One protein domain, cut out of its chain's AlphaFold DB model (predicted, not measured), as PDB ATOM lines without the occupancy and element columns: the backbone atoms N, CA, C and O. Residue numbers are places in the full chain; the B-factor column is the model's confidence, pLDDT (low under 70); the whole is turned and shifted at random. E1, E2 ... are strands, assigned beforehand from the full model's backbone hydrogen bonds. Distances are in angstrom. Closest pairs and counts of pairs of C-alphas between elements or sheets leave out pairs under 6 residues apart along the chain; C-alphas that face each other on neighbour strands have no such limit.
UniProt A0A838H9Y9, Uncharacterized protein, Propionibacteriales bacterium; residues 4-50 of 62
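What this domain is: This is residues 4 to 50 of the 62 residues of an uncharacterized protein of Propionibacteriales bacterium (UniProt A0A838H9Y9). Two small sheets of three strands each stand roughly face to face as a small sandwich, E2, E1 and E6 in the one and the longer E3, E4 and E5 in the other, with a gap between them. The chain crosses from the first sheet to the second by residues 15 to 19 and returns by residues 42 to 46, at the other end of the strands. The printed part has 47 residues with six named strands, E1 to E6 along the chain, and no named helix; its class is all strand. Both sheets are antiparallel, in the orders E2 - E1 - E6 and E3 - E4 - E5. The whole is compact, with a radius of gyration of the C-alphas of 10.1 A, and rounded, spanning 29 by 22 by 15 A.

How they stand to each other: Begin with E1, residues 4 to 6, and E2, residues 12 to 14, a hairpin whose directions stand at 159 degrees; look for N 13 and O 5, 2.8 A apart and within hydrogen-bond range. On E1's other side is E6, residues 47 to 49, antiparallel to it at 143 degrees, with N 6 and O 47 at 2.9 A. E1 is the inner strand of this sheet. Next find E3, residues 20 to 24, and E4, residues 27 to 31, a hairpin at 152 degrees, with N 22 and O 29 at 2.8 A. E4 and E5, residues 37 to 41, form another hairpin at 160 degrees, with N 30 and O 39 at 2.7 A. E3, E4 and E5 make a meander, each strand the antiparallel neighbour of the one before. Between the sheets, E1 and E4 are apart, and so are E2 and E3, and E5 and E6.

Where its parts are: Find C-alpha 4 at (188.449, 276.514, 168.096), where E1 begins; E1 is 6.8 A long and E2 is 6.5 A. From C-alpha 20 at (198.712, 278.415, 163.922), E3 runs 12.9 A. E4 covers 12.6 A and E5 11.3 A. E6, 6.1 A long, ends at C-alpha 49, (189.149, 272.951, 172.073).

The domain as a whole: The two C-alphas farthest apart are those of Asp 9 and Asp 34, 29.4 A, while the first and last printed C-alphas, Lys 4 and Gly 50, are 6.5 A apart. The printed part has no cut, and its five links are tight. The mean pLDDT of the printed part is 80.5; look for values under 70 at residues 44 to 45 and 47 to 50, and E6 has a mean of 65.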
ATOM      1  N   LYS A   4     189.504 275.951 167.250       84.19
ATOM      2  CA  LYS A   4     188.449 276.514 168.096       84.19
ATOM      3  C   LYS A   4     189.006 276.817 169.482       84.19
ATOM      4  O   LYS A   4     189.756 276.014 170.038       84.19
ATOM      5  N   VAL A   5     188.616 277.957 170.035       83.00
ATOM      6  CA  VAL A   5     189.003 278.400 171.377       83.00
ATOM      7  C   VAL A   5     187.735 278.707 172.159       83.00
ATOM      8  O   VAL A   5     186.880 279.439 171.666       83.00
ATOM      9  N   LEU A   6     187.606 278.117 173.346       83.25
ATOM     10  CA  LEU A   6     186.562 278.445 174.311       83.25
ATOM     11  C   LEU A   6     187.085 279.544 175.231       83.25
ATOM     12  O   LEU A   6     188.168 279.418 175.807       83.25
ATOM     13  N   LEU A   7     186.310 280.612 175.337       81.62
ATOM     14  CA  LEU A   7     186.575 281.766 176.179       81.62
ATOM     15  C   LEU A   7     185.900 281.613 177.557       81.62
ATOM     16  O   LEU A   7     185.037 280.746 177.721       81.62
ATOM     17  N   PRO A   8     186.267 282.429 178.563       77.50
ATOM     18  CA  PRO A   8     185.777 282.296 179.939       77.50
ATOM     19  C   PRO A   8     184.304 282.673 180.081       77.50
ATOM     20  O   PRO A   8     183.640 282.228 181.008       77.50
ATOM     21  N   ASP A   9     183.799 283.484 179.154       81.62
ATOM     22  CA  ASP A   9     182.389 283.853 179.023       81.62
ATOM     23  C   ASP A   9     181.538 282.733 178.388       81.62
ATOM     24  O   ASP A   9     180.336 282.900 178.202       81.62
ATOM     25  N   GLY A  10     182.150 281.593 178.038       80.50
ATOM     26  CA  GLY A  10     181.495 280.470 177.369       80.50
ATOM     27  C   GLY A  10     181.442 280.591 175.843       80.50
ATOM     28  O   GLY A  10     180.949 279.682 175.171       80.50
ATOM     29  N   THR A  11     181.974 281.670 175.261       85.31
ATOM     30  CA  THR A  11     181.949 281.890 173.812       85.31
ATOM     31  C   THR A  11     182.981 281.012 173.101       85.31
ATOM     32  O   THR A  11     184.143 280.929 173.501       85.31
ATOM     33  N   ILE A  12     182.595 280.381 171.986       85.81
ATOM     34  CA  ILE A  12     183.524 279.626 171.129       85.81
ATOM     35  C   ILE A  12     183.940 280.480 169.931       85.81
ATOM     36  O   ILE A  12     183.154 280.691 169.003       85.81
ATOM     37  N   LYS A  13     185.213 280.883 169.891       84.38
ATOM     38  CA  LYS A  13     185.831 281.511 168.717       84.38
ATOM     39  C   LYS A  13     186.379 280.462 167.756       84.38
ATOM     40  O   LYS A  13     186.982 279.468 168.166       84.38
ATOM     41  N   LYS A  14     186.150 280.673 166.459       86.81
ATOM     42  CA  LYS A  14     186.581 279.784 165.372       86.81
ATOM     43  C   LYS A  14     187.613 280.509 164.525       86.81
ATOM     44  O   LYS A  14     187.354 281.620 164.080       86.81
ATOM     45  N   PHE A  15     188.721 279.838 164.249       84.81
ATOM     46  CA  PHE A  15     189.800 280.368 163.432       84.81
ATOM     47  C   PHE A  15     189.935 279.589 162.115       84.81
ATOM     48  O   PHE A  15     189.513 278.421 162.039       84.81
ATOM     49  N   PRO A  16     190.486 280.229 161.067       83.31
ATOM     50  CA  PRO A  16     190.803 279.584 159.799       83.31
ATOM     51  C   PRO A  16     191.585 278.273 159.965       83.31
ATOM     52  O   PRO A  16     192.288 278.045 160.946       83.31
ATOM     53  N   ASN A  17     191.466 277.385 158.974       77.19
ATOM     54  CA  ASN A  17     192.192 276.104 158.963       77.19
ATOM     55  C   ASN A  17     193.717 276.277 158.935       77.19
ATOM     56  O   ASN A  17     194.430 275.355 159.321       77.19
ATOM     57  N   GLU A  18     194.188 277.410 158.426       81.25
ATOM     58  CA  GLU A  18     195.604 277.701 158.203       81.25
ATOM     59  C   GLU A  18     196.228 278.471 159.374       81.25
ATOM     60  O   GLU A  18     197.437 278.699 159.395       81.25
ATOM     61  N   SER A  19     195.418 278.821 160.379       83.44
ATOM     62  CA  SER A  19     195.888 279.493 161.580       83.44
ATOM     63  C   SER A  19     196.736 278.559 162.439       83.44
ATOM     64  O   SER A  19     196.391 277.395 162.670       83.44
ATOM     65  N   ARG A  20     197.837 279.090 162.962       82.31
ATOM     66  CA  ARG A  20     198.712 278.415 163.922       82.31
ATOM     67  C   ARG A  20     198.454 278.950 165.322       82.31
ATOM     68  O   ARG A  20     198.053 280.095 165.500       82.31
ATOM     69  N   ARG A  21     198.694 278.093 166.312       82.75
ATOM     70  CA  ARG A  21     198.692 278.458 167.729       82.75
ATOM     71  C   ARG A  21     200.121 278.476 168.247       82.75
ATOM     72  O   ARG A  21     200.838 277.490 168.070       82.75
ATOM     73  N   THR A  22     200.483 279.550 168.921       82.75
ATOM     74  CA  THR A  22     201.755 279.710 169.618       82.75
ATOM     75  C   THR A  22     201.453 279.961 171.087       82.75
ATOM     76  O   THR A  22     200.476 280.629 171.413       82.75
ATOM     77  N   ILE A  23     202.239 279.369 171.985       82.06
ATOM     78  CA  ILE A  23     202.104 279.604 173.423       82.06
ATOM     79  C   ILE A  23     203.413 280.211 173.912       82.06
ATOM     80  O   ILE A  23     204.433 279.526 173.918       82.06
ATOM     81  N   THR A  24     203.361 281.473 174.335       80.31
ATOM     82  CA  THR A  24     204.522 282.237 174.813       80.31
ATOM     83  C   THR A  24     204.169 282.881 176.146       80.31
ATOM     84  O   THR A  24     203.114 283.498 176.276       80.31
ATOM     85  N   ASP A  25     204.996 282.692 177.177       82.81
ATOM     86  CA  ASP A  25     204.772 283.231 178.532       82.81
ATOM     87  C   ASP A  25     203.376 282.929 179.123       82.81
ATOM     88  O   ASP A  25     202.805 283.689 179.908       82.81
ATOM     89  N   GLY A  26     202.794 281.788 178.740       77.44
ATOM     90  CA  GLY A  26     201.453 281.371 179.154       77.44
ATOM     91  C   GLY A  26     200.301 282.112 178.466       77.44
ATOM     92  O   GLY A  26     199.150 281.904 178.844       77.44
ATOM     93  N   LYS A  27     200.583 282.946 177.464       82.94
ATOM     94  CA  LYS A  27     199.591 283.515 176.548       82.94
ATOM     95  C   LYS A  27     199.430 282.602 175.335       82.94
ATOM     96  O   LYS A  27     200.392 281.956 174.925       82.94
ATOM     97  N   LEU A  28     198.216 282.521 174.798       84.75
ATOM     98  CA  LEU A  28     197.936 281.851 173.527       84.75
ATOM     99  C   LEU A  28     197.823 282.902 172.439       84.75
ATOM    100  O   LEU A  28     196.890 283.695 172.469       84.75
ATOM    101  N   ASP A  29     198.705 282.831 171.458       86.75
ATOM    102  CA  ASP A  29     198.651 283.648 170.257       86.75
ATOM    103  C   ASP A  29     198.157 282.792 169.091       86.75
ATOM    104  O   ASP A  29     198.631 281.675 168.849       86.75
ATOM    105  N   ILE A  30     197.162 283.301 168.380       87.75
ATOM    106  CA  ILE A  30     196.643 282.733 167.147       87.75
ATOM    107  C   ILE A  30     197.183 283.592 166.018       87.75
ATOM    108  O   ILE A  30     196.859 284.773 165.932       87.75
ATOM    109  N   VAL A  31     197.970 282.991 165.135       89.25
ATOM    110  CA  VAL A  31     198.569 283.674 163.986       89.25
ATOM    111  C   VAL A  31     198.066 283.061 162.688       89.25
ATOM    112  O   VAL A  31     197.736 281.874 162.635       89.25
ATOM    113  N   ASP A  32     197.987 283.858 161.632       86.69
ATOM    114  CA  ASP A  32     197.677 283.385 160.287       86.69
ATOM    115  C   ASP A  32     198.866 282.624 159.667       86.69
ATOM    116  O   ASP A  32     199.979 282.625 160.203       86.69
ATOM    117  N   LYS A  33     198.663 281.998 158.503       82.81
ATOM    118  CA  LYS A  33     199.709 281.291 157.748       82.81
ATOM    119  C   LYS A  33     200.920 282.161 157.417       82.81
ATOM    120  O   LYS A  33     202.027 281.642 157.313       82.81
ATOM    121  N   ASP A  34     200.701 283.467 157.276       85.69
ATOM    122  CA  ASP A  34     201.731 284.454 156.953       85.69
ATOM    123  C   ASP A  34     202.434 284.993 158.216       85.69
ATOM    124  O   ASP A  34     203.234 285.919 158.133       85.69
ATOM    125  N   GLY A  35     202.127 284.436 159.397       81.88
ATOM    126  CA  GLY A  35     202.717 284.840 160.674       81.88
ATOM    127  C   GLY A  35     202.159 286.145 161.242       81.88
ATOM    128  O   GLY A  35     202.744 286.696 162.167       81.88
ATOM    129  N   LYS A  36     201.046 286.654 160.699       86.50
ATOM    130  CA  LYS A  36     200.346 287.822 161.248       86.50
ATOM    131  C   LYS A  36     199.478 287.415 162.429       86.50
ATOM    132  O   LYS A  36     198.708 286.465 162.307       86.50
ATOM    133  N   ASP A  37     199.550 288.166 163.519       85.06
ATOM    134  CA  ASP A  37     198.689 287.946 164.677       85.06
ATOM    135  C   ASP A  37     197.220 288.163 164.300       85.06
ATOM    136  O   ASP A  37     196.839 289.199 163.751       85.06
ATOM    137  N   LEU A  38     196.398 287.152 164.570       85.31
ATOM    138  CA  LEU A  38     194.948 287.221 164.442       85.31
ATOM    139  C   LEU A  38     194.329 287.587 165.786       85.31
ATOM    140  O   LEU A  38     193.500 288.490 165.853       85.31
ATOM    141  N   GLU A  39     194.712 286.876 166.851       85.56
ATOM    142  CA  GLU A  39     194.186 287.124 168.191       85.56
ATOM    143  C   GLU A  39     195.076 286.540 169.295       85.56
ATOM    144  O   GLU A  39     195.646 285.465 169.123       85.56
ATOM    145  N   SER A  40     195.131 287.205 170.451       83.62
ATOM    146  CA  SER A  40     195.925 286.789 171.612       83.62
ATOM    147  C   SER A  40     195.061 286.670 172.864       83.62
ATOM    148  O   SER A  40     194.259 287.554 173.169       83.62
ATOM    149  N   PHE A  41     195.261 285.605 173.637       82.44
ATOM    150  CA  PHE A  41     194.548 285.341 174.882       82.44
ATOM    151  C   PHE A  41     195.513 285.271 176.068       82.44
ATOM    152  O   PHE A  41     196.474 284.497 176.081       82.44
ATOM    153  N   ALA A  42     195.240 286.067 177.102       77.75
ATOM    154  CA  ALA A  42     196.038 286.087 178.323       77.75
ATOM    155  C   ALA A  42     195.912 284.778 179.122       77.75
ATOM    156  O   ALA A  42     194.897 284.082 179.064       77.75
ATOM    157  N   LYS A  43     196.954 284.448 179.892       70.50
ATOM    158  CA  LYS A  43     197.016 283.242 180.729       70.50
ATOM    159  C   LYS A  43     195.781 283.119 181.629       70.50
ATOM    160  O   LYS A  43     195.460 284.049 182.361       70.50
ATOM    161  N   GLY A  44     195.120 281.960 181.590       67.00
ATOM    162  CA  GLY A  44     193.973 281.639 182.452       67.00
ATOM    163  C   GLY A  44     192.601 282.059 181.914       67.00
ATOM    164  O   GLY A  44     191.600 281.785 182.565       67.00
ATOM    165  N   GLY A  45     192.540 282.680 180.730       68.31
ATOM    166  CA  GLY A  45     191.297 283.137 180.105       68.31
ATOM    167  C   GLY A  45     190.853 282.332 178.881       68.31
ATOM    168  O   GLY A  45     190.121 282.862 178.059       68.31
ATOM    169  N   TRP A  46     191.333 281.109 178.666       74.88
ATOM    170  CA  TRP A  46     191.010 280.360 177.447       74.88
ATOM    171  C   TRP A  46     191.231 278.860 177.623       74.88
ATOM    172  O   TRP A  46     192.105 278.425 178.369       74.88
ATOM    173  N   THR A  47     190.456 278.064 176.889       68.06
ATOM    174  CA  THR A  47     190.646 276.617 176.742       68.06
ATOM    175  C   THR A  47     190.697 276.273 175.255       68.06
ATOM    176  O   THR A  47     189.757 276.539 174.503       68.06
ATOM    177  N   ALA A  48     191.811 275.694 174.795       61.75
ATOM    178  CA  ALA A  48     191.938 275.252 173.409       61.75
ATOM    179  C   ALA A  48     191.097 273.986 173.185       61.75
ATOM    180  O   ALA A  48     191.404 272.930 173.734       61.75
ATOM    181  N   VAL A  49     190.062 274.071 172.347       64.00
ATOM    182  CA  VAL A  49     189.149 272.951 172.073       64.00
ATOM    183  C   VAL A  49     189.521 272.341 170.720       64.00
ATOM    184  O   VAL A  49     189.168 272.858 169.660       64.00
ATOM    185  N   GLY A  50     190.289 271.248 170.730       58.44
ATOM    186  CA  GLY A  50     190.754 270.561 169.519       58.44
ATOM    187  C   GLY A  50     190.612 269.042 169.625       58.44
ATOM    188  O   GLY A  50     191.126 268.459 170.566       58.44
TER     189      GLY A  50